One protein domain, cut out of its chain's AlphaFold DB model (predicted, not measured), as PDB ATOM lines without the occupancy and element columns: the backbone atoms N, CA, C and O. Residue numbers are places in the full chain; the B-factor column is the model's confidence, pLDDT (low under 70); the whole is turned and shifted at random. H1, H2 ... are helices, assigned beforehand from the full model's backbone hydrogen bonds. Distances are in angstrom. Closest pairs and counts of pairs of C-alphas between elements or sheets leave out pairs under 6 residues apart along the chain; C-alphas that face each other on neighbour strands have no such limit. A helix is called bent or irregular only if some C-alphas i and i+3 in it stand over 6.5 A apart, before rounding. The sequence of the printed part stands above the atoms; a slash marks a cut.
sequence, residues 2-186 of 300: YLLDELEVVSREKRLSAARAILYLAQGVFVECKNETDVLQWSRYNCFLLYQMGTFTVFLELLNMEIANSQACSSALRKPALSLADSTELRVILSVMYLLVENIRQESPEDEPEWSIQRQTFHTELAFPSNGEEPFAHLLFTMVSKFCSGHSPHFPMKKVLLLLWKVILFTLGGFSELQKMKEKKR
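AT A GLANCE: This is residues 2 to 186 of the 300 residues of the protein "N1221 domain-containing protein" of Lithobates catesbeianus (UniProt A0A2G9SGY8). One helix, H6, runs through the middle of a compact body of helices, with H2, H4 and H9 packed roughly along it on different sides and H3 crossing it near its last residues. H8 folds back along H9 as a hairpin, H7 crosses near the same end of H6 as H3, and H5 and H10 lie farthest out, touching no helix. The printed part has 185 residues, with ten named helices, H1 to H10 in order along the chain, and no named strand: the class is all helix. It is compact, with a radius of gyration of the C-alphas of 17.6 A, and spans 52 by 47 by 32 A.

HOW THE PARTS SIT: Start at H1, residues 2 to 5, which touches residues 18 to 22 of H2, residues 12 to 26; their closest C-alphas, Leu 3 and Ala 18, are 5.6 A apart. Look next at the hub H6, residues 85 to 105, which touches five helices. H2 touches it at a shallow tilt of 31 degrees, the same way, closest at Leu 23 and Val 96, 5.3 A between C-alphas. H3, residues 36 to 52, touches residues 99 to 104 of H6 about perpendicular, at 88 degrees, with C-alphas 44 and 103 closest at 5.2 A. H4, residues 55 to 67, touches H6 at a shallow tilt of 33 degrees, only just short of steep, opposite ways; C-alphas 59 and 93 are closest at 6.3 A. H5, residues 70 to 78, is close to H6 but not clearly touching, C-alphas 76 and 86 being 7.6 A apart. H7, residues 113 to 127, only just touches H6, with 3 pairs of C-alphas within 8 A, the closest Ile 104 and Arg 119 at 5.9 A. H8, residues 136 to 148, and H9, residues 157 to 172, form a helical hairpin at a shallow tilt of 31 degrees, with C-alphas 137 and 164 closest at 5.9 A. H9 touches H6 at a shallow tilt of 20 degrees, the same way, with C-alphas 98 and 163 closest at 5.2 A. H10, residues 175 to 186, is close to H9 but not clearly touching: C-alphas 172 and 178 are 7.6 A apart. Every O i to N i+4 pair is within hydrogen-bond range in H2, H3, H4, H7, H8, H9 and H10, against 4 of 5 in H5 and 15 of 17 in H6; H1 is too short for one.

IN THESE COORDINATES: Find C-alpha 2, where H1 begins, at (20.547, -32.416, -12.727). H3 measures 24.6 A from first to last C-alpha. H6 runs 30.1 A from (-3.912, -25.391, -19.155); it has a kink of 31 degrees near residue 92 and is irregular, with C-alphas 86 and 89 8.5 A apart. H10 ends at C-alpha 186, (-5.019, -25.364, 31.580).

THE WHOLE: The C-alphas farthest apart, Ser 11 and Arg 186, are 55.1 A apart. The printed part has no cut and no long link. Its mean pLDDT is 92.3, and residues 130 to 132, between H7 and H8, are under 70.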
ATOM      1  N   TYR A   2      21.018 -32.796 -11.377       91.00
ATOM      2  CA  TYR A   2      20.547 -32.416 -12.727       91.00
ATOM      3  C   TYR A   2      19.090 -31.916 -12.847       91.00
ATOM      4  O   TYR A   2      18.849 -30.872 -13.438       91.00
ATOM      5  N   LEU A   3      18.102 -32.627 -12.278       91.88
ATOM      6  CA  LEU A   3      16.699 -32.187 -12.350       91.88
ATOM      7  C   LEU A   3      16.424 -30.880 -11.594       91.88
ATOM      8  O   LEU A   3      15.562 -30.126 -12.024       91.88
ATOM      9  N   LEU A   4      17.116 -30.634 -10.477       91.81
ATOM     10  CA  LEU A   4      17.010 -29.374  -9.737       91.81
ATOM     11  C   LEU A   4      17.712 -28.249 -10.501       91.81
ATOM     12  O   LEU A   4      17.144 -27.173 -10.621       91.81
ATOM     13  N   ASP A   5      18.863 -28.529 -11.116       92.56
ATOM     14  CA  ASP A   5      19.582 -27.558 -11.951       92.56
ATOM     15  C   ASP A   5      18.713 -27.105 -13.149       92.56
ATOM     16  O   ASP A   5      18.652 -25.924 -13.490       92.56
ATOM     17  N   GLU A   6      17.948 -28.021 -13.755       93.62
ATOM     18  CA  GLU A   6      16.998 -27.694 -14.831       93.62
ATOM     19  C   GLU A   6      15.798 -26.840 -14.363       93.62
ATOM     20  O   GLU A   6      15.152 -26.193 -15.195       93.62
ATOM     21  N   LEU A   7      15.496 -26.781 -13.057       93.19
ATOM     22  CA  LEU A   7      14.471 -25.873 -12.516       93.19
ATOM     23  C   LEU A   7      14.933 -24.410 -12.475       93.19
ATOM     24  O   LEU A   7      14.087 -23.516 -12.453       93.19
ATOM     25  N   GLU A   8      16.241 -24.157 -12.510       90.12
ATOM     26  CA  GLU A   8      16.822 -22.806 -12.482       90.12
ATOM     27  C   GLU A   8      16.938 -22.181 -13.885       90.12
ATOM     28  O   GLU A   8      17.204 -20.987 -14.041       90.12
ATOM     29  N   VAL A   9      16.705 -22.965 -14.942       90.88
ATOM     30  CA  VAL A   9      16.844 -22.519 -16.335       90.88
ATOM     31  C   VAL A   9      15.737 -21.526 -16.714       90.88
ATOM     32  O   VAL A   9      14.563 -21.721 -16.422       90.88
ATOM     33  N   VAL A  10      16.076 -20.480 -17.476       86.31
ATOM     34  CA  VAL A  10      15.118 -19.435 -17.912       86.31
ATOM     35  C   VAL A  10      13.942 -20.002 -18.728       86.31
ATOM     36  O   VAL A  10      12.830 -19.474 -18.690       86.31
ATOM     37  N   SER A  11      14.168 -21.089 -19.472       92.94
ATOM     38  CA  SER A  11      13.143 -21.717 -20.309       92.94
ATOM     39  C   SER A  11      12.013 -22.316 -19.472       92.94
ATOM     40  O   SER A  11      12.181 -23.316 -18.776       92.94
ATOM     41  N   ARG A  12      10.822 -21.730 -19.618       91.00
ATOM     42  CA  ARG A  12       9.578 -22.192 -18.992       91.00
ATOM     43  C   ARG A  12       9.287 -23.669 -19.281       91.00
ATOM     44  O   ARG A  12       8.987 -24.430 -18.368       91.00
ATOM     45  N   GLU A  13       9.422 -24.084 -20.537       93.12
ATOM     46  CA  GLU A  13       9.136 -25.457 -20.962       93.12
ATOM     47  C   GLU A  13      10.082 -26.472 -20.310       93.12
ATOM     48  O   GLU A  13       9.633 -27.510 -19.819       93.12
ATOM     49  N   LYS A  14      11.380 -26.146 -20.232       94.56
ATOM     50  CA  LYS A  14      12.373 -27.004 -19.573       94.56
ATOM     51  C   LYS A  14      12.089 -27.144 -18.082       94.56
ATOM     52  O   LYS A  14      12.022 -28.268 -17.589       94.56
ATOM     53  N   ARG A  15      11.804 -26.031 -17.398       95.12
ATOM     54  CA  ARG A  15      11.423 -26.048 -15.978       95.12
ATOM     55  C   ARG A  15      10.183 -26.892 -15.727       95.12
ATOM     56  O   ARG A  15      10.175 -27.711 -14.814       95.12
ATOM     57  N   LEU A  16       9.143 -26.741 -16.550       95.19
ATOM     58  CA  LEU A  16       7.929 -27.546 -16.424       95.19
ATOM     59  C   LEU A  16       8.202 -29.035 -16.680       95.19
ATOM     60  O   LEU A  16       7.644 -29.884 -15.985       95.19
ATOM     61  N   SER A  17       9.060 -29.366 -17.648       96.75
ATOM     62  CA  SER A  17       9.479 -30.747 -17.910       96.75
ATOM     63  C   SER A  17      10.203 -31.357 -16.702       96.75
ATOM     64  O   SER A  17       9.807 -32.417 -16.214       96.75
ATOM     65  N   ALA A  18      11.184 -30.644 -16.138       97.56
ATOM     66  CA  ALA A  18      11.902 -31.070 -14.938       97.56
ATOM     67  C   ALA A  18      10.971 -31.198 -13.718       97.56
ATOM     68  O   ALA A  18      10.998 -32.209 -13.015       97.56
ATOM     69  N   ALA A  19      10.068 -30.236 -13.511       97.81
ATOM     70  CA  ALA A  19       9.089 -30.280 -12.427       97.81
ATOM     71  C   ALA A  19       8.125 -31.474 -12.558       97.81
ATOM     72  O   ALA A  19       7.760 -32.087 -11.554       97.81
ATOM     73  N   ARG A  20       7.733 -31.846 -13.785       97.75
ATOM     74  CA  ARG A  20       6.930 -33.053 -14.053       97.75
ATOM     75  C   ARG A  20       7.706 -34.336 -13.772       97.75
ATOM     76  O   ARG A  20       7.125 -35.260 -13.212       97.75
ATOM     77  N   ALA A  21       8.994 -34.387 -14.107       97.75
ATOM     78  CA  ALA A  21       9.846 -35.523 -13.762       97.75
ATOM     79  C   ALA A  21       9.965 -35.685 -12.237       97.75
ATOM     80  O   ALA A  21       9.779 -36.781 -11.717       97.75
ATOM     81  N   ILE A  22      10.168 -34.587 -11.501       98.31
ATOM     82  CA  ILE A  22      10.192 -34.603 -10.029       98.31
ATOM     83  C   ILE A  22       8.837 -35.030  -9.455       98.31
ATOM     84  O   ILE A  22       8.791 -35.828  -8.522       98.31
ATOM     85  N   LEU A  23       7.727 -34.558 -10.031       98.38
ATOM     86  CA  LEU A  23       6.390 -35.006  -9.639       98.38
ATOM     87  C   LEU A  23       6.214 -36.514  -9.834       98.38
ATOM     88  O   LEU A  23       5.695 -37.177  -8.943       98.38
ATOM     89  N   TYR A  24       6.676 -37.056 -10.957       98.06
ATOM     90  CA  TYR A  24       6.623 -38.489 -11.226       98.06
ATOM     91  C   TYR A  24       7.435 -39.307 -10.204       98.06
ATOM     92  O   TYR A  24       6.949 -40.322  -9.698       98.06
ATOM     93  N   LEU A  25       8.625 -38.826  -9.823       97.81
ATOM     94  CA  LEU A  25       9.422 -39.429  -8.749       97.81
ATOM     95  C   LEU A  25       8.677 -39.383  -7.408       97.81
ATOM     96  O   LEU A  25       8.542 -40.410  -6.743       97.81
ATOM     97  N   ALA A  26       8.132 -38.223  -7.033       98.19
ATOM     98  CA  ALA A  26       7.378 -38.050  -5.790       98.19
ATOM     99  C   ALA A  26       6.104 -38.916  -5.738       98.19
ATOM    100  O   ALA A  26       5.673 -39.315  -4.660       98.19
ATOM    101  N   GLN A  27       5.511 -39.245  -6.889       97.56
ATOM    102  CA  GLN A  27       4.366 -40.156  -7.010       97.56
ATOM    103  C   GLN A  27       4.737 -41.640  -6.876       97.56
ATOM    104  O   GLN A  27       3.839 -42.476  -6.876       97.56
ATOM    105  N   GLY A  28       6.025 -41.971  -6.754       97.00
ATOM    106  CA  GLY A  28       6.488 -43.341  -6.545       97.00
ATOM    107  C   GLY A  28       6.749 -44.130  -7.823       97.00
ATOM    108  O   GLY A  28       6.718 -45.350  -7.769       97.00
ATOM    109  N   VAL A  29       7.009 -43.466  -8.961       95.62
ATOM    110  CA  VAL A  29       7.479 -44.130 -10.200       95.62
ATOM    111  C   VAL A  29       6.552 -45.286 -10.611       95.62
ATOM    112  O   VAL A  29       6.957 -46.425 -10.835       95.62
ATOM    113  N   PHE A  30       5.252 -44.998 -10.670       93.56
ATOM    114  CA  PHE A  30       4.198 -46.019 -10.721       93.56
ATOM    115  C   PHE A  30       4.282 -46.994 -11.907       93.56
ATOM    116  O   PHE A  30       3.768 -48.101 -11.809       93.56
ATOM    117  N   VAL A  31       4.927 -46.610 -13.015       93.94
ATOM    118  CA  VAL A  31       5.100 -47.486 -14.194       93.94
ATOM    119  C   VAL A  31       6.091 -48.621 -13.916       93.94
ATOM    120  O   VAL A  31       5.975 -49.689 -14.511       93.94
ATOM    121  N   GLU A  32       7.048 -48.413 -13.012       92.25
ATOM    122  CA  GLU A  32       8.088 -49.396 -12.678       92.25
ATOM    123  C   GLU A  32       7.709 -50.287 -11.482       92.25
ATOM    124  O   GLU A  32       8.417 -51.240 -11.153       92.25
ATOM    125  N   CYS A  33       6.576 -50.004 -10.835       94.50
ATOM    126  CA  CYS A  33       6.098 -50.726  -9.660       94.50
ATOM    127  C   CYS A  33       5.241 -51.941 -10.034       94.50
ATOM    128  O   CYS A  33       4.510 -51.925 -11.024       94.50
ATOM    129  N   LYS A  34       5.285 -53.000  -9.214       93.62
ATOM    130  CA  LYS A  34       4.504 -54.226  -9.468       93.62
ATOM    131  C   LYS A  34       3.102 -54.164  -8.870       93.62
ATOM    132  O   LYS A  34       2.196 -54.825  -9.370       93.62
ATOM    133  N   ASN A  35       2.935 -53.427  -7.774       95.50
ATOM    134  CA  ASN A  35       1.684 -53.312  -7.030       95.50
ATOM    135  C   ASN A  35       1.562 -51.923  -6.367       95.50
ATOM    136  O   ASN A  35       2.522 -51.155  -6.339       95.50
ATOM    137  N   GLU A  36       0.384 -51.598  -5.827       94.50
ATOM    138  CA  GLU A  36       0.115 -50.296  -5.192       94.50
ATOM    139  C   GLU A  36       0.945 -50.051  -3.923       94.50
ATOM    140  O   GLU A  36       1.308 -48.913  -3.633       94.50
ATOM    141  N   THR A  37       1.277 -51.103  -3.172       95.06
ATOM    142  CA  THR A  37       2.110 -50.997  -1.968       95.06
ATOM    143  C   THR A  37       3.525 -50.544  -2.320       95.06
ATOM    144  O   THR A  37       4.048 -49.647  -1.660       95.06
ATOM    145  N   ASP A  38       4.099 -51.074  -3.405       95.44
ATOM    146  CA  ASP A  38       5.399 -50.646  -3.926       95.44
ATOM    147  C   ASP A  38       5.368 -49.151  -4.289       95.44
ATOM    148  O   ASP A  38       6.284 -48.412  -3.932       95.44
ATOM    149  N   VAL A  39       4.294 -48.676  -4.939       97.12
ATOM    150  CA  VAL A  39       4.139 -47.255  -5.308       97.12
ATOM    151  C   VAL A  39       4.145 -46.364  -4.067       97.12
ATOM    152  O   VAL A  39       4.821 -45.335  -4.047       97.12
ATOM    153  N   LEU A  40       3.420 -46.750  -3.013       95.31
ATOM    154  CA  LEU A  40       3.386 -45.993  -1.758       95.31
ATOM    155  C   LEU A  40       4.749 -45.993  -1.056       95.31
ATOM    156  O   LEU A  40       5.185 -44.948  -0.568       95.31
ATOM    157  N   GLN A  41       5.441 -47.134  -1.048       94.62
ATOM    158  CA  GLN A  41       6.782 -47.256  -0.481       94.62
ATOM    159  C   GLN A  41       7.779 -46.346  -1.212       94.62
ATOM    160  O   GLN A  41       8.483 -45.561  -0.570       94.62
ATOM    161  N   TRP A  42       7.807 -46.396  -2.546       96.69
ATOM    162  CA  TRP A  42       8.692 -45.554  -3.350       96.69
ATOM    163  C   TRP A  42       8.311 -44.080  -3.285       96.69
ATOM    164  O   TRP A  42       9.198 -43.238  -3.207       96.69
ATOM    165  N   SER A  43       7.019 -43.742  -3.253       97.50
ATOM    166  CA  SER A  43       6.564 -42.357  -3.074       97.50
ATOM    167  C   SER A  43       7.098 -41.774  -1.766       97.50
ATOM    168  O   SER A  43       7.670 -40.680  -1.771       97.50
ATOM    169  N   ARG A  44       6.989 -42.527  -0.663       96.44
ATOM    170  CA  ARG A  44       7.518 -42.129   0.645       96.44
ATOM    171  C   ARG A  44       9.034 -41.959   0.613       96.44
ATOM    172  O   ARG A  44       9.513 -40.877   0.945       96.44
ATOM    173  N   TYR A  45       9.766 -42.985   0.176       96.50
ATOM    174  CA  TYR A  45      11.231 -42.952   0.089       96.50
ATOM    175  C   TYR A  45      11.723 -41.776  -0.768       96.50
ATOM    176  O   TYR A  45      12.559 -40.983  -0.333       96.50
ATOM    177  N   ASN A  46      11.144 -41.606  -1.960       97.50
ATOM    178  CA  ASN A  46      11.519 -40.538  -2.880       97.50
ATOM    179  C   ASN A  46      11.241 -39.156  -2.285       97.50
ATOM    180  O   ASN A  46      12.030 -38.245  -2.505       97.50
ATOM    181  N   CYS A  47      10.162 -38.973  -1.518       98.12
ATOM    182  CA  CYS A  47       9.872 -37.687  -0.882       98.12
ATOM    183  C   CYS A  47      10.908 -37.307   0.187       98.12
ATOM    184  O   CYS A  47      11.320 -36.148   0.220       98.12
ATOM    185  N   PHE A  48      11.368 -38.255   1.013       97.75
ATOM    186  CA  PHE A  48      12.460 -38.003   1.963       97.75
ATOM    187  C   PHE A  48      13.770 -37.667   1.241       97.75
ATOM    188  O   PHE A  48      14.407 -36.663   1.561       97.75
ATOM    189  N   LEU A  49      14.124 -38.427   0.199       97.12
ATOM    190  CA  LEU A  49      15.315 -38.150  -0.608       97.12
ATOM    191  C   LEU A  49      15.244 -36.770  -1.284       97.12
ATOM    192  O   LEU A  49      16.189 -35.989  -1.213       97.12
ATOM    193  N   LEU A  50      14.115 -36.437  -1.913       98.06
ATOM    194  CA  LEU A  50      13.901 -35.133  -2.544       98.06
ATOM    195  C   LEU A  50      14.012 -33.993  -1.524       98.06
ATOM    196  O   LEU A  50      14.622 -32.966  -1.829       98.06
ATOM    197  N   TYR A  51      13.457 -34.167  -0.324       97.75
ATOM    198  CA  TYR A  51      13.590 -33.189   0.755       97.75
ATOM    199  C   TYR A  51      15.052 -32.990   1.169       97.75
ATOM    200  O   TYR A  51      15.515 -31.853   1.189       97.75
ATOM    201  N   GLN A  52      15.804 -34.074   1.378       96.38
ATOM    202  CA  GLN A  52      17.235 -34.019   1.699       96.38
ATOM    203  C   GLN A  52      18.058 -33.292   0.622       96.38
ATOM    204  O   GLN A  52      19.060 -32.650   0.927       96.38
ATOM    205  N   MET A  53      17.621 -33.353  -0.638       96.06
ATOM    206  CA  MET A  53      18.242 -32.633  -1.752       96.06
ATOM    207  C   MET A  53      17.831 -31.153  -1.857       96.06
ATOM    208  O   MET A  53      18.252 -30.484  -2.797       96.06
ATOM    209  N   GLY A  54      17.003 -30.630  -0.947       95.56
ATOM    210  CA  GLY A  54      16.551 -29.234  -0.965       95.56
ATOM    211  C   GLY A  54      15.391 -28.952  -1.926       95.56
ATOM    212  O   GLY A  54      15.096 -27.794  -2.217       95.56
ATOM    213  N   THR A  55      14.691 -29.988  -2.407       97.19
ATOM    214  CA  THR A  55      13.603 -29.832  -3.394       97.19
ATOM    215  C   THR A  55      12.491 -28.915  -2.887       97.19
ATOM    216  O   THR A  55      11.922 -28.155  -3.667       97.19
ATOM    217  N   PHE A  56      12.172 -28.949  -1.589       96.56
ATOM    218  CA  PHE A  56      11.112 -28.103  -1.035       96.56
ATOM    219  C   PHE A  56      11.411 -26.608  -1.218       96.56
ATOM    220  O   PHE A  56      10.536 -25.870  -1.666       96.56
ATOM    221  N   THR A  57      12.648 -26.186  -0.946       94.62
ATOM    222  CA  THR A  57      13.098 -24.794  -1.088       94.62
ATOM    223  C   THR A  57      12.992 -24.322  -2.534       94.62
ATOM    224  O   THR A  57      12.355 -23.305  -2.800       94.62
ATOM    225  N   VAL A  58      13.497 -25.112  -3.487       96.19
ATOM    226  CA  VAL A  58      13.419 -24.775  -4.920       96.19
ATOM    227  C   VAL A  58      11.961 -24.654  -5.380       96.19
ATOM    228  O   VAL A  58      11.587 -23.722  -6.091       96.19
ATOM    229  N   PHE A  59      11.082 -25.560  -4.940       97.50
ATOM    230  CA  PHE A  59       9.658 -25.488  -5.284       97.50
ATOM    231  C   PHE A  59       8.927 -24.322  -4.607       97.50
ATOM    232  O   PHE A  59       7.983 -23.789  -5.194       97.50
ATOM    233  N   LEU A  60       9.352 -23.902  -3.414       95.50
ATOM    234  CA  LEU A  60       8.831 -22.709  -2.748       95.50
ATOM    235  C   LEU A  60       9.185 -21.438  -3.532       95.50
ATOM    236  O   LEU A  60       8.325 -20.579  -3.735       95.50
ATOM    237  N   GLU A  61      10.413 -21.338  -4.037       94.00
ATOM    238  CA  GLU A  61      10.844 -20.232  -4.900       94.00
ATOM    239  C   GLU A  61      10.059 -20.200  -6.219       94.00
ATOM    240  O   GLU A  61       9.529 -19.154  -6.604       94.00
ATOM    241  N   LEU A  62       9.890 -21.356  -6.875       95.25
ATOM    242  CA  LEU A  62       9.064 -21.471  -8.083       95.25
ATOM    243  C   LEU A  62       7.603 -21.082  -7.825       95.25
ATOM    244  O   LEU A  62       6.987 -20.419  -8.662       95.25
ATOM    245  N   LEU A  63       7.046 -21.471  -6.673       95.62
ATOM    246  CA  LEU A  63       5.693 -21.088  -6.279       95.62
ATOM    247  C   LEU A  63       5.577 -19.568  -6.122       95.62
ATOM    248  O   LEU A  63       4.644 -18.972  -6.661       95.62
ATOM    249  N   ASN A  64       6.520 -18.939  -5.420       93.94
ATOM    250  CA  ASN A  64       6.544 -17.489  -5.236       93.94
ATOM    251  C   ASN A  64       6.654 -16.746  -6.571       93.94
ATOM    252  O   ASN A  64       5.911 -15.789  -6.804       93.94
ATOM    253  N   MET A  65       7.516 -17.222  -7.474       92.25
ATOM    254  CA  MET A  65       7.644 -16.664  -8.819       92.25
ATOM    255  C   MET A  65       6.317 -16.742  -9.592       92.25
ATOM    256  O   MET A  65       5.895 -15.751 -10.186       92.25
ATOM    257  N   GLU A  66       5.628 -17.883  -9.560       91.38
ATOM    258  CA  GLU A  66       4.381 -18.054 -10.315       91.38
ATOM    259  C   GLU A  66       3.194 -17.309  -9.675       91.38
ATOM    260  O   GLU A  66       2.324 -16.808 -10.383       91.38
ATOM    261  N   ILE A  67       3.179 -17.126  -8.348       91.88
ATOM    262  CA  ILE A  67       2.210 -16.247  -7.660       91.88
ATOM    263  C   ILE A  67       2.421 -14.771  -8.034       91.88
ATOM    264  O   ILE A  67       1.456 -13.999  -8.064       91.88
ATOM    265  N   ALA A  68       3.666 -14.359  -8.288       89.06
ATOM    266  CA  ALA A  68       4.017 -12.996  -8.686       89.06
ATOM    267  C   ALA A  68       3.799 -12.721 -10.188       89.06
ATOM    268  O   ALA A  68       3.906 -11.572 -10.624       89.06
ATOM    269  N   ASN A  69       3.470 -13.743 -10.984       86.50
ATOM    270  CA  ASN A  69       3.308 -13.638 -12.429       86.50
ATOM    271  C   ASN A  69       2.044 -12.840 -12.822       86.50
ATOM    272  O   ASN A  69       0.946 -13.371 -13.012       86.50
ATOM    273  N   SER A  70       2.207 -11.525 -12.982       75.56
ATOM    274  CA  SER A  70       1.130 -10.587 -13.330       75.56
ATOM    275  C   SER A  70       0.530 -10.821 -14.722       75.56
ATOM    276  O   SER A  70      -0.639 -10.494 -14.955       75.56
ATOM    277  N   GLN A  71       1.286 -11.433 -15.639       78.38
ATOM    278  CA  GLN A  71       0.802 -11.775 -16.977       78.38
ATOM    279  C   GLN A  71      -0.248 -12.888 -16.915       78.38
ATOM    280  O   GLN A  71      -1.287 -12.786 -17.571       78.38
ATOM    281  N   ALA A  72      -0.029 -13.907 -16.076       77.69
ATOM    282  CA  ALA A  72      -0.995 -14.983 -15.856       77.69
ATOM    283  C   ALA A  72      -2.317 -14.431 -15.304       77.69
ATOM    284  O   ALA A  72      -3.383 -14.712 -15.853       77.69
ATOM    285  N   CYS A  73      -2.248 -13.547 -14.302       77.12
ATOM    286  CA  CYS A  73      -3.407 -12.818 -13.778       77.12
ATOM    287  C   CYS A  73      -4.151 -12.028 -14.869       77.12
ATOM    288  O   CYS A  73      -5.349 -12.234 -15.075       77.12
ATOM    289  N   SER A  74      -3.434 -11.183 -15.612       77.06
ATOM    290  CA  SER A  74      -4.022 -10.339 -16.660       77.06
ATOM    291  C   SER A  74      -4.685 -11.164 -17.763       77.06
ATOM    292  O   SER A  74      -5.764 -10.818 -18.242       77.06
ATOM    293  N   SER A  75      -4.062 -12.279 -18.153       80.19
ATOM    294  CA  SER A  75      -4.621 -13.189 -19.152       80.19
ATOM    295  C   SER A  75      -5.882 -13.893 -18.647       80.19
ATOM    296  O   SER A  75      -6.845 -14.033 -19.396       80.19
ATOM    297  N   ALA A  76      -5.906 -14.279 -17.370       78.69
ATOM    298  CA  ALA A  76      -7.023 -14.978 -16.756       78.69
ATOM    299  C   ALA A  76      -8.268 -14.087 -16.650       78.69
ATOM    300  O   ALA A  76      -9.368 -14.538 -16.950       78.69
ATOM    301  N   LEU A  77      -8.095 -12.814 -16.288       83.38
ATOM    302  CA  LEU A  77      -9.200 -11.857 -16.157       83.38
ATOM    303  C   LEU A  77      -9.895 -11.539 -17.489       83.38
ATOM    304  O   LEU A  77     -11.059 -11.154 -17.494       83.38
ATOM    305  N   ARG A  78      -9.196 -11.703 -18.619       84.19
ATOM    306  CA  ARG A  78      -9.753 -11.465 -19.961       84.19
ATOM    307  C   ARG A  78     -10.478 -12.680 -20.541       84.19
ATOM    308  O   ARG A  78     -11.170 -12.541 -21.546       84.19
ATOM    309  N   LYS A  79     -10.301 -13.872 -19.961       81.44
ATOM    310  CA  LYS A  79     -10.884 -15.112 -20.485       81.44
ATOM    311  C   LYS A  79     -12.286 -15.332 -19.904       81.44
ATOM    312  O   LYS A  79     -12.425 -15.354 -18.684       81.44
ATOM    313  N   PRO A  80     -13.310 -15.591 -20.743       75.69
ATOM    314  CA  PRO A  80     -14.662 -15.899 -20.267       75.69
ATOM    315  C   PRO A  80     -14.726 -17.164 -19.400       75.69
ATOM    316  O   PRO A  80     -15.592 -17.292 -18.540       75.69
ATOM    317  N   ALA A  81     -13.811 -18.107 -19.639       80.94
ATOM    318  CA  ALA A  81     -13.673 -19.340 -18.881       80.94
ATOM    319  C   ALA A  81     -12.193 -19.703 -18.728       80.94
ATOM    320  O   ALA A  81     -11.414 -19.599 -19.676       80.94
ATOM    321  N   LEU A  82     -11.817 -20.156 -17.531       82.62
ATOM    322  CA  LEU A  82     -10.459 -20.590 -17.218       82.62
ATOM    323  C   LEU A  82     -10.319 -22.093 -17.426       82.62
ATOM    324  O   LEU A  82     -11.124 -22.884 -16.935       82.62
ATOM    325  N   SER A  83      -9.272 -22.482 -18.141       81.81
ATOM    326  CA  SER A  83      -8.961 -23.871 -18.454       81.81
ATOM    327  C   SER A  83      -7.937 -24.458 -17.478       81.81
ATOM    328  O   SER A  83      -7.264 -23.757 -16.719       81.81
ATOM    329  N   LEU A  84      -7.772 -25.784 -17.510       76.81
ATOM    330  CA  LEU A  84      -6.713 -26.449 -16.741       76.81
ATOM    331  C   LEU A  84      -5.315 -26.032 -17.223       76.81
ATOM    332  O   LEU A  84      -4.403 -25.929 -16.400       76.81
ATOM    333  N   ALA A  85      -5.173 -25.769 -18.527       79.88
ATOM    334  CA  ALA A  85      -3.912 -25.391 -19.155       79.88
ATOM    335  C   ALA A  85      -3.354 -24.079 -18.580       79.88
ATOM    336  O   ALA A  85      -2.145 -23.971 -18.378       79.88
ATOM    337  N   ASP A  86      -4.241 -23.148 -18.204       81.38
ATOM    338  CA  ASP A  86      -3.906 -21.820 -17.664       81.38
ATOM    339  C   ASP A  86      -3.184 -21.856 -16.308       81.38
ATOM    340  O   ASP A  86      -2.675 -20.840 -15.845       81.38
ATOM    341  N   SER A  87      -3.146 -23.014 -15.645       90.38
ATOM    342  CA  SER A  87      -2.561 -23.182 -14.307       90.38
ATOM    343  C   SER A  87      -1.693 -24.433 -14.189       90.38
ATOM    344  O   SER A  87      -1.505 -24.966 -13.094       90.38
ATOM    345  N   THR A  88      -1.175 -24.934 -15.312       93.19
ATOM    346  CA  THR A  88      -0.434 -26.204 -15.371       93.19
ATOM    347  C   THR A  88       0.774 -26.224 -14.432       93.19
ATOM    348  O   THR A  88       0.932 -27.176 -13.671       93.19
ATOM    349  N   GLU A  89       1.591 -25.170 -14.427       93.56
ATOM    350  CA  GLU A  89       2.777 -25.077 -13.561       93.56
ATOM    351  C   GLU A  89       2.413 -25.024 -12.085       93.56
ATOM    352  O   GLU A  89       2.879 -25.871 -11.324       93.56
ATOM    353  N   LEU A  90       1.498 -24.128 -11.691       95.38
ATOM    354  CA  LEU A  90       0.979 -24.080 -10.320       95.38
ATOM    355  C   LEU A  90       0.467 -25.448  -9.867       95.38
ATOM    356  O   LEU A  90       0.720 -25.869  -8.743       95.38
ATOM    357  N   ARG A  91      -0.246 -26.174 -10.736       96.69
ATOM    358  CA  ARG A  91      -0.751 -27.514 -10.411       96.69
ATOM    359  C   ARG A  91       0.378 -28.504 -10.170       96.69
ATOM    360  O   ARG A  91       0.241 -29.298  -9.243       96.69
ATOM    361  N   VAL A  92       1.436 -28.491 -10.977       98.00
ATOM    362  CA  VAL A  92       2.599 -29.373 -10.798       98.00
ATOM    363  C   VAL A  92       3.329 -29.015  -9.505       98.00
ATOM    364  O   VAL A  92       3.483 -29.887  -8.653       98.00
ATOM    365  N   ILE A  93       3.655 -27.734  -9.306       98.06
ATOM    366  CA  ILE A  93       4.351 -27.221  -8.118       98.06
ATOM    367  C   ILE A  93       3.599 -27.608  -6.839       98.06
ATOM    368  O   ILE A  93       4.140 -28.298  -5.977       98.06
ATOM    369  N   LEU A  94       2.310 -27.264  -6.754       98.31
ATOM    370  CA  LEU A  94       1.478 -27.578  -5.590       98.31
ATOM    371  C   LEU A  94       1.318 -29.089  -5.371       98.31
ATOM    372  O   LEU A  94       1.122 -29.514  -4.237       98.31
ATOM    373  N   SER A  95       1.384 -29.908  -6.428       98.50
ATOM    374  CA  SER A  95       1.307 -31.369  -6.290       98.50
ATOM    375  C   SER A  95       2.586 -31.952  -5.699       98.50
ATOM    376  O   SER A  95       2.491 -32.810  -4.828       98.50
ATOM    377  N   VAL A  96       3.758 -31.470  -6.121       98.62
ATOM    378  CA  VAL A  96       5.041 -31.885  -5.531       98.62
ATOM    379  C   VAL A  96       5.092 -31.489  -4.061       98.62
ATOM    380  O   VAL A  96       5.321 -32.341  -3.208       98.62
ATOM    381  N   MET A  97       4.780 -30.227  -3.745       98.62
ATOM    382  CA  MET A  97       4.763 -29.751  -2.359       98.62
ATOM    383  C   MET A  97       3.758 -30.526  -1.495       98.62
ATOM    384  O   MET A  97       4.063 -30.866  -0.355       98.62
ATOM    385  N   TYR A  98       2.584 -30.865  -2.040       98.69
ATOM    386  CA  TYR A  98       1.605 -31.715  -1.357       98.69
ATOM    387  C   TYR A  98       2.153 -33.103  -1.045       98.69
ATOM    388  O   TYR A  98       1.991 -33.565   0.080       98.69
ATOM    389  N   LEU A  99       2.802 -33.760  -2.009       98.56
ATOM    390  CA  LEU A  99       3.351 -35.100  -1.808       98.56
ATOM    391  C   LEU A  99       4.500 -35.097  -0.799       98.56
ATOM    392  O   LEU A  99       4.543 -35.994   0.038       98.56
ATOM    393  N   LEU A 100       5.365 -34.076  -0.816       98.56
ATOM    394  CA  LEU A 100       6.413 -33.900   0.195       98.56
ATOM    395  C   LEU A 100       5.806 -33.774   1.597       98.56
ATOM    396  O   LEU A 100       6.149 -34.545   2.492       98.56
ATOM    397  N   VAL A 101       4.855 -32.851   1.782       98.38
ATOM    398  CA  VAL A 101       4.195 -32.632   3.079       98.38
ATOM    399  C   VAL A 101       3.424 -33.870   3.533       98.38
ATOM    400  O   VAL A 101       3.512 -34.246   4.699       98.38
ATOM    401  N   GLU A 102       2.665 -34.519   2.648       97.25
ATOM    402  CA  GLU A 102       1.874 -35.693   3.014       97.25
ATOM    403  C   GLU A 102       2.758 -36.881   3.389       97.25
ATOM    404  O   GLU A 102       2.521 -37.477   4.433       97.25
ATOM    405  N   ASN A 103       3.775 -37.210   2.588       97.31
ATOM    406  CA  ASN A 103       4.622 -38.371   2.859       97.31
ATOM    407  C   ASN A 103       5.501 -38.173   4.097       97.31
ATOM    408  O   ASN A 103       5.605 -39.092   4.910       97.31
ATOM    409  N   ILE A 104       6.091 -36.986   4.277       97.56
ATOM    410  CA  ILE A 104       6.996 -36.725   5.406       97.56
ATOM    411  C   ILE A 104       6.218 -36.578   6.721       97.56
ATOM    412  O   ILE A 104       6.695 -37.047   7.757       97.56
ATOM    413  N   ARG A 105       5.000 -36.002   6.702       95.62
ATOM    414  CA  ARG A 105       4.152 -35.879   7.907       95.62
ATOM    415  C   ARG A 105       3.829 -37.236   8.529       95.62
ATOM    416  O   ARG A 105       3.743 -37.333   9.750       95.62
ATOM    417  N   GLN A 106       3.558 -38.249   7.708       93.31
ATOM    418  CA  GLN A 106       3.084 -39.547   8.187       93.31
ATOM    419  C   GLN A 106       4.189 -40.254   8.972       93.31
ATOM    420  O   GLN A 106       5.286 -40.439   8.451       93.31
ATOM    421  N   GLU A 107       3.890 -40.670  10.197       91.69
ATOM    422  CA  GLU A 107       4.797 -41.427  11.059       91.69
ATOM    423  C   GLU A 107       4.568 -42.929  10.895       91.69
ATOM    424  O   GLU A 107       3.424 -43.385  10.885       91.69
ATOM    425  N   SER A 108       5.655 -43.688  10.750       89.69
ATOM    426  CA  SER A 108       5.637 -45.146  10.688       89.69
ATOM    427  C   SER A 108       6.564 -45.722  11.762       89.69
ATOM    428  O   SER A 108       7.660 -45.197  11.960       89.69
ATOM    429  N   PRO A 109       6.184 -46.820  12.439       88.62
ATOM    430  CA  PRO A 109       7.071 -47.506  13.382       88.62
ATOM    431  C   PRO A 109       8.323 -48.101  12.716       88.62
ATOM    432  O   PRO A 109       9.275 -48.440  13.410       88.62
ATOM    433  N   GLU A 110       8.313 -48.240  11.390       88.62
ATOM    434  CA  GLU A 110       9.427 -48.761  10.587       88.62
ATOM    435  C   GLU A 110      10.395 -47.660  10.126       88.62
ATOM    436  O   GLU A 110      11.346 -47.945   9.402       88.62
ATOM    437  N   ASP A 111      10.157 -46.400  10.508       89.94
ATOM    438  CA  ASP A 111      10.988 -45.284  10.067       89.94
ATOM    439  C   ASP A 111      12.403 -45.357  10.645       89.94
ATOM    440  O   ASP A 111      12.615 -45.541  11.847       89.94
ATOM    441  N   GLU A 112      13.386 -45.111   9.783       91.19
ATOM    442  CA  GLU A 112      14.762 -44.917  10.214       91.19
ATOM    443  C   GLU A 112      14.889 -43.667  11.110       91.19
ATOM    444  O   GLU A 112      14.150 -42.684  10.947       91.19
ATOM    445  N   PRO A 113      15.850 -43.644  12.055       93.75
ATOM    446  CA  PRO A 113      16.038 -42.495  12.940       93.75
ATOM    447  C   PRO A 113      16.339 -41.202  12.167       93.75
ATOM    448  O   PRO A 113      15.922 -40.125  12.595       93.75
ATOM    449  N   GLU A 114      17.001 -41.295  11.008       94.69
ATOM    450  CA  GLU A 114      17.256 -40.146  10.134       94.69
ATOM    451  C   GLU A 114      15.953 -39.523   9.613       94.69
ATOM    452  O   GLU A 114      15.810 -38.302   9.645       94.69
ATOM    453  N   TRP A 115      14.962 -40.330   9.222       95.94
ATOM    454  CA  TRP A 115      13.665 -39.829   8.749       95.94
ATOM    455  C   TRP A 115      12.875 -39.131   9.848       95.94
ATOM    456  O   TRP A 115      12.191 -38.141   9.590       95.94
ATOM    457  N   SER A 116      13.007 -39.594  11.090       95.31
ATOM    458  CA  SER A 116      12.417 -38.908  12.240       95.31
ATOM    459  C   SER A 116      13.049 -37.533  12.452       95.31
ATOM    460  O   SER A 116      12.328 -36.557  12.652       95.31
ATOM    461  N   ILE A 117      14.376 -37.422  12.337       95.81
ATOM    462  CA  ILE A 117      15.080 -36.134  12.417       95.81
ATOM    463  C   ILE A 117      14.656 -35.225  11.260       95.81
ATOM    464  O   ILE A 117      14.223 -34.103  11.505       95.81
ATOM    465  N   GLN A 118      14.699 -35.718  10.018       96.44
ATOM    466  CA  GLN A 118      14.288 -34.964   8.829       96.44
ATOM    467  C   GLN A 118      12.836 -34.476   8.940       96.44
ATOM    468  O   GLN A 118      12.555 -33.325   8.619       96.44
ATOM    469  N   ARG A 119      11.915 -35.296   9.469       97.31
ATOM    470  CA  ARG A 119      10.528 -34.885   9.731       97.31
ATOM    471  C   ARG A 119      10.448 -33.735  10.731       97.31
ATOM    472  O   ARG A 119       9.694 -32.797  10.493       97.31
ATOM    473  N   GLN A 120      11.175 -33.806  11.848       95.75
ATOM    474  CA  GLN A 120      11.162 -32.744  12.864       95.75
ATOM    475  C   GLN A 120      11.775 -31.444  12.332       95.75
ATOM    476  O   GLN A 120      11.248 -30.358  12.587       95.75
ATOM    477  N   THR A 121      12.844 -31.550  11.541       95.81
ATOM    478  CA  THR A 121      13.433 -30.409  10.834       95.81
ATOM    479  C   THR A 121      12.414 -29.790   9.883       95.81
ATOM    480  O   THR A 121      12.121 -28.603  10.001       95.81
ATOM    481  N   PHE A 122      11.770 -30.598   9.034       96.94
ATOM    482  CA  PHE A 122      10.782 -30.103   8.079       96.94
ATOM    483  C   PHE A 122       9.547 -29.495   8.759       96.94
ATOM    484  O   PHE A 122       9.029 -28.468   8.325       96.94
ATOM    485  N   HIS A 123       9.085 -30.089   9.865       96.19
ATOM    486  CA  HIS A 123       8.027 -29.517  10.707       96.19
ATOM    487  C   HIS A 123       8.399 -28.112  11.189       96.19
ATOM    488  O   HIS A 123       7.605 -27.179  11.044       96.19
ATOM    489  N   THR A 124       9.622 -27.959  11.704       94.06
ATOM    490  CA  THR A 124      10.132 -26.682  12.209       94.06
ATOM    491  C   THR A 124      10.264 -25.659  11.084       94.06
ATOM    492  O   THR A 124       9.830 -24.527  11.258       94.06
ATOM    493  N   GLU A 125      10.775 -26.053   9.916       93.69
ATOM    494  CA  GLU A 125      10.888 -25.187   8.733       93.69
ATOM    495  C   GLU A 125       9.524 -24.662   8.264       93.69
ATOM    496  O   GLU A 125       9.384 -23.480   7.951       93.69
ATOM    497  N   LEU A 126       8.491 -25.512   8.255       94.81
ATOM    498  CA  LEU A 126       7.138 -25.116   7.852       94.81
ATOM    499  C   LEU A 126       6.446 -24.204   8.874       94.81
ATOM    500  O   LEU A 126       5.650 -23.341   8.483       94.81
ATOM    501  N   ALA A 127       6.685 -24.434  10.169       92.19
ATOM    502  CA  ALA A 127       6.020 -23.732  11.264       92.19
ATOM    503  C   ALA A 127       6.730 -22.431  11.673       92.19
ATOM    504  O   ALA A 127       6.060 -21.446  11.990       92.19
ATOM    505  N   PHE A 128       8.063 -22.430  11.673       86.00
ATOM    506  CA  PHE A 128       8.923 -21.366  12.196       86.00
ATOM    507  C   PHE A 128      10.137 -21.139  11.273       86.00
ATOM    508  O   PHE A 128      11.257 -21.535  11.615       86.00
ATOM    509  N   PRO A 129       9.948 -20.494  10.109       80.31
ATOM    510  CA  PRO A 129      11.042 -20.219   9.183       80.31
ATOM    511  C   PRO A 129      12.157 -19.406   9.858       80.31
ATOM    512  O   PRO A 129      11.901 -18.401  10.524       80.31
ATOM    513  N   SER A 130      13.414 -19.824   9.686       69.31
ATOM    514  CA  SER A 130      14.554 -19.278  10.442       69.31
ATOM    515  C   SER A 130      14.914 -17.822  10.104       69.31
ATOM    516  O   SER A 130      15.629 -17.183  10.874       69.31
ATOM    517  N   ASN A 131      14.397 -17.272   9.000       62.25
ATOM    518  CA  ASN A 131      14.795 -15.964   8.459       62.25
ATOM    519  C   ASN A 131      13.774 -14.835   8.706       62.25
ATOM    520  O   ASN A 131      13.825 -13.804   8.041       62.25
ATOM    521  N   GLY A 132      12.834 -15.008   9.645       61.88
ATOM    522  CA  GLY A 132      11.772 -14.019   9.893       61.88
ATOM    523  C   GLY A 132      10.696 -13.978   8.801       61.88
ATOM    524  O   GLY A 132       9.865 -13.071   8.790       61.88
ATOM    525  N   GLU A 133      10.712 -14.957   7.899       75.19
ATOM    526  CA  GLU A 133       9.659 -15.185   6.919       75.19
ATOM    527  C   GLU A 133       8.408 -15.752   7.599       75.19
ATOM    528  O   GLU A 133       8.470 -16.422   8.635       75.19
ATOM    529  N   GLU A 134       7.248 -15.467   7.016       88.38
ATOM    530  CA  GLU A 134       5.985 -15.983   7.526       88.38
ATOM    531  C   GLU A 134       5.888 -17.501   7.296       88.38
ATOM    532  O   GLU A 134       6.396 -18.008   6.292       88.38
ATOM    533  N   PRO A 135       5.206 -18.252   8.185       93.19
ATOM    534  CA  PRO A 135       5.033 -19.694   8.024       93.19
ATOM    535  C   PRO A 135       4.459 -20.049   6.653       93.19
ATOM    536  O   PRO A 135       3.617 -19.322   6.125       93.19
ATOM    537  N   PHE A 136       4.797 -21.219   6.103       95.19
ATOM    538  CA  PHE A 136       4.338 -21.605   4.760       95.19
ATOM    539  C   PHE A 136       2.801 -21.587   4.613       95.19
ATOM    540  O   PHE A 136       2.259 -21.239   3.562       95.19
ATOM    541  N   ALA A 137       2.073 -21.885   5.696       96.25
ATOM    542  CA  ALA A 137       0.615 -21.766   5.735       96.25
ATOM    543  C   ALA A 137       0.118 -20.338   5.434       96.25
ATOM    544  O   ALA A 137      -0.930 -20.183   4.806       96.25
ATOM    545  N   HIS A 138       0.860 -19.303   5.839       94.75
ATOM    546  CA  HIS A 138       0.536 -17.911   5.539       94.75
ATOM    547  C   HIS A 138       0.546 -17.649   4.027       94.75
ATOM    548  O   HIS A 138      -0.418 -17.095   3.501       94.75
ATOM    549  N   LEU A 139       1.576 -18.107   3.304       95.06
ATOM    550  CA  LEU A 139       1.651 -17.962   1.845       95.06
ATOM    551  C   LEU A 139       0.422 -18.580   1.157       95.06
ATOM    552  O   LEU A 139      -0.196 -17.965   0.284       95.06
ATOM    553  N   LEU A 140       0.018 -19.773   1.596       97.50
ATOM    554  CA  LEU A 140      -1.165 -20.459   1.074       97.50
ATOM    555  C   LEU A 140      -2.468 -19.716   1.414       97.50
ATOM    556  O   LEU A 140      -3.338 -19.594   0.552       97.50
ATOM    557  N   PHE A 141      -2.604 -19.158   2.622       97.38
ATOM    558  CA  PHE A 141      -3.729 -18.277   2.961       97.38
ATOM    559  C   PHE A 141      -3.756 -17.017   2.092       97.38
ATOM    560  O   PHE A 141      -4.829 -16.590   1.662       97.38
ATOM    561  N   THR A 142      -2.599 -16.448   1.768       95.31
ATOM    562  CA  THR A 142      -2.496 -15.310   0.851       95.31
ATOM    563  C   THR A 142      -2.965 -15.679  -0.558       95.31
ATOM    564  O   THR A 142      -3.698 -14.902  -1.175       95.31
ATOM    565  N   MET A 143      -2.661 -16.884  -1.055       96.38
ATOM    566  CA  MET A 143      -3.238 -17.380  -2.314       96.38
ATOM    567  C   MET A 143      -4.769 -17.496  -2.248       96.38
ATOM    568  O   MET A 143      -5.453 -17.090  -3.190       96.38
ATOM    569  N   VAL A 144      -5.313 -18.016  -1.141       96.81
ATOM    570  CA  VAL A 144      -6.768 -18.104  -0.914       96.81
ATOM    571  C   VAL A 144      -7.400 -16.710  -0.940       96.81
ATOM    572  O   VAL A 144      -8.358 -16.487  -1.677       96.81
ATOM    573  N   SER A 145      -6.828 -15.750  -0.216       94.88
ATOM    574  CA  SER A 145      -7.312 -14.367  -0.167       94.88
ATOM    575  C   SER A 145      -7.283 -13.682  -1.540       94.88
ATOM    576  O   SER A 145      -8.267 -13.052  -1.937       94.88
ATOM    577  N   LYS A 146      -6.196 -13.845  -2.312       92.19
ATOM    578  CA  LYS A 146      -6.076 -13.310  -3.684       92.19
ATOM    579  C   LYS A 146      -7.116 -13.897  -4.640       92.19
ATOM    580  O   LYS A 146      -7.656 -13.185  -5.481       92.19
ATOM    581  N   PHE A 147      -7.423 -15.184  -4.512       92.00
ATOM    582  CA  PHE A 147      -8.461 -15.823  -5.317       92.00
ATOM    583  C   PHE A 147      -9.868 -15.357  -4.918       92.00
ATOM    584  O   PHE A 147     -10.643 -14.972  -5.787       92.00
ATOM    585  N   CYS A 148     -10.193 -15.338  -3.619       93.00
ATOM    586  CA  CYS A 148     -11.513 -14.924  -3.122       93.00
ATOM    587  C   CYS A 148     -11.845 -13.463  -3.454       93.00
ATOM    588  O   CYS A 148     -13.009 -13.117  -3.620       93.00
ATOM    589  N   SER A 149     -10.824 -12.614  -3.570       91.00
ATOM    590  CA  SER A 149     -10.962 -11.218  -3.993       91.00
ATOM    591  C   SER A 149     -10.988 -11.032  -5.516       91.00
ATOM    592  O   SER A 149     -11.049  -9.903  -5.986       91.00
ATOM    593  N   GLY A 150     -10.927 -12.114  -6.299       86.75
ATOM    594  CA  GLY A 150     -10.967 -12.070  -7.762       86.75
ATOM    595  C   GLY A 150      -9.654 -11.652  -8.433       86.75
ATOM    596  O   GLY A 150      -9.580 -11.659  -9.656       86.75
ATOM    597  N   HIS A 151      -8.595 -11.351  -7.674       85.12
ATOM    598  CA  HIS A 151      -7.302 -10.921  -8.222       85.12
ATOM    599  C   HIS A 151      -6.506 -12.057  -8.872       85.12
ATOM    600  O   HIS A 151      -5.542 -11.810  -9.588       85.12
ATOM    601  N   SER A 152      -6.814 -13.320  -8.585       88.50
ATOM    602  CA  SER A 152      -6.064 -14.457  -9.141       88.50
ATOM    603  C   SER A 152      -6.972 -15.659  -9.399       88.50
ATOM    604  O   SER A 152      -6.823 -16.697  -8.755       88.50
ATOM    605  N   PRO A 153      -7.922 -15.552 -10.345       89.25
ATOM    606  CA  PRO A 153      -8.935 -16.585 -10.557       89.25
ATOM    607  C   PRO A 153      -8.361 -17.868 -11.189       89.25
ATOM    608  O   PRO A 153      -8.985 -18.922 -11.125       89.25
ATOM    609  N   HIS A 154      -7.151 -17.809 -11.761       90.06
ATOM    610  CA  HIS A 154      -6.448 -18.959 -12.343       90.06
ATOM    611  C   HIS A 154      -5.823 -19.897 -11.301       90.06
ATOM    612  O   HIS A 154      -5.392 -20.994 -11.655       90.06
ATOM    613  N   PHE A 155      -5.757 -19.514 -10.021       93.81
ATOM    614  CA  PHE A 155      -5.177 -20.388  -9.003       93.81
ATOM    615  C   PHE A 155      -5.965 -21.703  -8.882       93.81
ATOM    616  O   PHE A 155      -7.194 -21.685  -8.758       93.81
ATOM    617  N   PRO A 156      -5.290 -22.869  -8.865       94.88
ATOM    618  CA  PRO A 156      -5.949 -24.165  -8.748       94.88
ATOM    619  C   PRO A 156      -6.404 -24.401  -7.298       94.88
ATOM    620  O   PRO A 156      -5.800 -25.174  -6.552       94.88
ATOM    621  N   MET A 157      -7.491 -23.735  -6.897       94.88
ATOM    622  CA  MET A 157      -7.868 -23.563  -5.491       94.88
ATOM    623  C   MET A 157      -8.042 -24.876  -4.723       94.88
ATOM    624  O   MET A 157      -7.632 -24.983  -3.573       94.88
ATOM    625  N   LYS A 158      -8.556 -25.929  -5.371       95.56
ATOM    626  CA  LYS A 158      -8.652 -27.259  -4.746       95.56
ATOM    627  C   LYS A 158      -7.288 -27.773  -4.261       95.56
ATOM    628  O   LYS A 158      -7.211 -28.316  -3.167       95.56
ATOM    629  N   LYS A 159      -6.211 -27.584  -5.035       97.25
ATOM    630  CA  LYS A 159      -4.853 -28.003  -4.641       97.25
ATOM    631  C   LYS A 159      -4.276 -27.109  -3.547       97.25
ATOM    632  O   LYS A 159      -3.678 -27.635  -2.618       97.25
ATOM    633  N   VAL A 160      -4.512 -25.797  -3.630       98.00
ATOM    634  CA  VAL A 160      -4.104 -24.836  -2.588       98.00
ATOM    635  C   VAL A 160      -4.736 -25.205  -1.245       98.00
ATOM    636  O   VAL A 160      -4.025 -25.353  -0.259       98.00
ATOM    637  N   LEU A 161      -6.054 -25.434  -1.211       98.12
ATOM    638  CA  LEU A 161      -6.778 -25.807   0.009       98.12
ATOM    639  C   LEU A 161      -6.344 -27.169   0.561       98.12
ATOM    640  O   LEU A 161      -6.195 -27.314   1.772       98.12
ATOM    641  N   LEU A 162      -6.120 -28.161  -0.309       97.88
ATOM    642  CA  LEU A 162      -5.626 -29.473   0.115       97.88
ATOM    643  C   LEU A 162      -4.234 -29.373   0.741       97.88
ATOM    644  O   LEU A 162      -4.024 -29.922   1.819       97.88
ATOM    645  N   LEU A 163      -3.308 -28.660   0.098       98.50
ATOM    646  CA  LEU A 163      -1.968 -28.437   0.636       98.50
ATOM    647  C   LEU A 163      -2.023 -27.664   1.956       98.50
ATOM    648  O   LEU A 163      -1.431 -28.107   2.936       98.50
ATOM    649  N   LEU A 164      -2.795 -26.574   2.015       98.25
ATOM    650  CA  LEU A 164      -2.982 -25.772   3.225       98.25
ATOM    651  C   LEU A 164      -3.479 -26.625   4.391       98.25
ATOM    652  O   LEU A 164      -2.925 -26.559   5.486       98.25
ATOM    653  N   TRP A 165      -4.480 -27.472   4.152       96.56
ATOM    654  CA  TRP A 165      -4.983 -28.385   5.171       96.56
ATOM    655  C   TRP A 165      -3.900 -29.349   5.666       96.56
ATOM    656  O   TRP A 165      -3.761 -29.530   6.875       96.56
ATOM    657  N   LYS A 166      -3.101 -29.940   4.765       97.00
ATOM    658  CA  LYS A 166      -2.017 -30.851   5.166       97.00
ATOM    659  C   LYS A 166      -0.909 -30.141   5.937       97.00
ATOM    660  O   LYS A 166      -0.419 -30.713   6.907       97.00
ATOM    661  N   VAL A 167      -0.557 -28.914   5.553       97.38
ATOM    662  CA  VAL A 167       0.428 -28.088   6.268       97.38
ATOM    663  C   VAL A 167      -0.079 -27.755   7.668       97.38
ATOM    664  O   VAL A 167       0.653 -27.966   8.625       97.38
ATOM    665  N   ILE A 168      -1.338 -27.326   7.812       94.94
ATOM    666  CA  ILE A 168      -1.954 -27.056   9.124       94.94
ATOM    667  C   ILE A 168      -1.961 -28.313   9.997       94.94
ATOM    668  O   ILE A 168      -1.581 -28.245  11.161       94.94
ATOM    669  N   LEU A 169      -2.364 -29.463   9.444       93.56
ATOM    670  CA  LEU A 169      -2.344 -30.728  10.184       93.56
ATOM    671  C   LEU A 169      -0.935 -31.118  10.621       93.56
ATOM    672  O   LEU A 169      -0.772 -31.688  11.694       93.56
ATOM    673  N   PHE A 170       0.071 -30.848   9.789       95.44
ATOM    674  CA  PHE A 170       1.447 -31.173  10.126       95.44
ATOM    675  C   PHE A 170       1.985 -30.254  11.224       95.44
ATOM    676  O   PHE A 170       2.521 -30.742  12.211       95.44
ATOM    677  N   THR A 171       1.806 -28.939  11.089       93.94
ATOM    678  CA  THR A 171       2.419 -27.961  11.996       93.94
ATOM    679  C   THR A 171       1.647 -27.782  13.300       93.94
ATOM    680  O   THR A 171       2.263 -27.686  14.360       93.94
ATOM    681  N   LEU A 172       0.310 -27.766  13.248       90.19
ATOM    682  CA  LEU A 172      -0.568 -27.497  14.395       90.19
ATOM    683  C   LEU A 172      -1.245 -28.752  14.966       90.19
ATOM    684  O   LEU A 172      -1.868 -28.680  16.027       90.19
ATOM    685  N   GLY A 173      -1.124 -29.894  14.288       89.88
ATOM    686  CA  GLY A 173      -1.759 -31.144  14.689       89.88
ATOM    687  C   GLY A 173      -3.250 -31.214  14.351       89.88
ATOM    688  O   GLY A 173      -3.836 -30.334  13.715       89.88
ATOM    689  N   GLY A 174      -3.874 -32.314  14.767       88.25
ATOM    690  CA  GLY A 174      -5.303 -32.532  14.630       88.25
ATOM    691  C   GLY A 174      -6.101 -32.006  15.820       88.25
ATOM    692  O   GLY A 174      -5.598 -31.435  16.789       88.25
ATOM    693  N   PHE A 175      -7.408 -32.239  15.755       85.81
ATOM    694  CA  PHE A 175      -8.339 -31.855  16.810       85.81
ATOM    695  C   PHE A 175      -8.042 -32.539  18.158       85.81
ATOM    696  O   PHE A 175      -8.191 -31.908  19.204       85.81
ATOM    697  N   SER A 176      -7.592 -33.801  18.144       85.56
ATOM    698  CA  SER A 176      -7.253 -34.541  19.370       85.56
ATOM    699  C   SER A 176      -6.004 -33.969  20.042       85.56
ATOM    700  O   SER A 176      -5.995 -33.745  21.252       85.56
ATOM    701  N   GLU A 177      -4.967 -33.686  19.256       86.12
ATOM    702  CA  GLU A 177      -3.726 -33.062  19.711       86.12
ATOM    703  C   GLU A 177      -4.015 -31.680  20.301       86.12
ATOM    704  O   GLU A 177      -3.588 -31.384  21.417       86.12
ATOM    705  N   LEU A 178      -4.831 -30.874  19.612       85.75
ATOM    706  CA  LEU A 178      -5.246 -29.557  20.085       85.75
ATOM    707  C   LEU A 178      -5.984 -29.623  21.432       85.75
ATOM    708  O   LEU A 178      -5.721 -28.804  22.316       85.75
ATOM    709  N   GLN A 179      -6.895 -30.582  21.609       87.00
ATOM    710  CA  GLN A 179      -7.619 -30.769  22.869       87.00
ATOM    711  C   GLN A 179      -6.657 -31.127  24.012       87.00
ATOM    712  O   GLN A 179      -6.672 -30.470  25.055       87.00
ATOM    713  N   LYS A 180      -5.748 -32.085  23.784       89.00
ATOM    714  CA  LYS A 180      -4.708 -32.469  24.756       89.00
ATOM    715  C   LYS A 180      -3.808 -31.287  25.119       89.00
ATOM    716  O   LYS A 180      -3.510 -31.077  26.293       89.00
ATOM    717  N   MET A 181      -3.401 -30.484  24.133       89.62
ATOM    718  CA  MET A 181      -2.594 -29.280  24.361       89.62
ATOM    719  C   MET A 181      -3.340 -28.244  25.207       89.62
ATOM    720  O   MET A 181      -2.754 -27.671  26.127       89.62
ATOM    721  N   LYS A 182      -4.637 -28.021  24.945       89.88
ATOM    722  CA  LYS A 182      -5.474 -27.120  25.750       89.88
ATOM    723  C   LYS A 182      -5.595 -27.603  27.190       89.88
ATOM    724  O   LYS A 182      -5.399 -26.810  28.108       89.88
ATOM    725  N   GLU A 183      -5.900 -28.880  27.399       91.75
ATOM    726  CA  GLU A 183      -6.028 -29.470  28.736       91.75
ATOM    727  C   GLU A 183      -4.714 -29.389  29.514       91.75
ATOM    728  O   GLU A 183      -4.704 -28.889  30.640       91.75
ATOM    729  N   LYS A 184      -3.595 -29.766  28.881       93.25
ATOM    730  CA  LYS A 184      -2.254 -29.624  29.456       93.25
ATOM    731  C   LYS A 184      -1.980 -28.177  29.864       93.25
ATOM    732  O   LYS A 184      -1.585 -27.925  31.001       93.25
ATOM    733  N   LYS A 185      -2.245 -27.212  28.976       94.19
ATOM    734  CA  LYS A 185      -1.971 -25.802  29.272       94.19
ATOM    735  C   LYS A 185      -2.865 -25.247  30.379       94.19
ATOM    736  O   LYS A 185      -2.423 -24.413  31.163       94.19
ATOM    737  N   ARG A 186      -4.112 -25.717  30.480       94.88
ATOM    738  CA  ARG A 186      -5.019 -25.364  31.580       94.88
ATOM    739  C   ARG A 186      -4.533 -25.917  32.911       94.88
ATOM    740  O   ARG A 186      -4.532 -25.164  33.879       94.88
TER     741      ARG A 186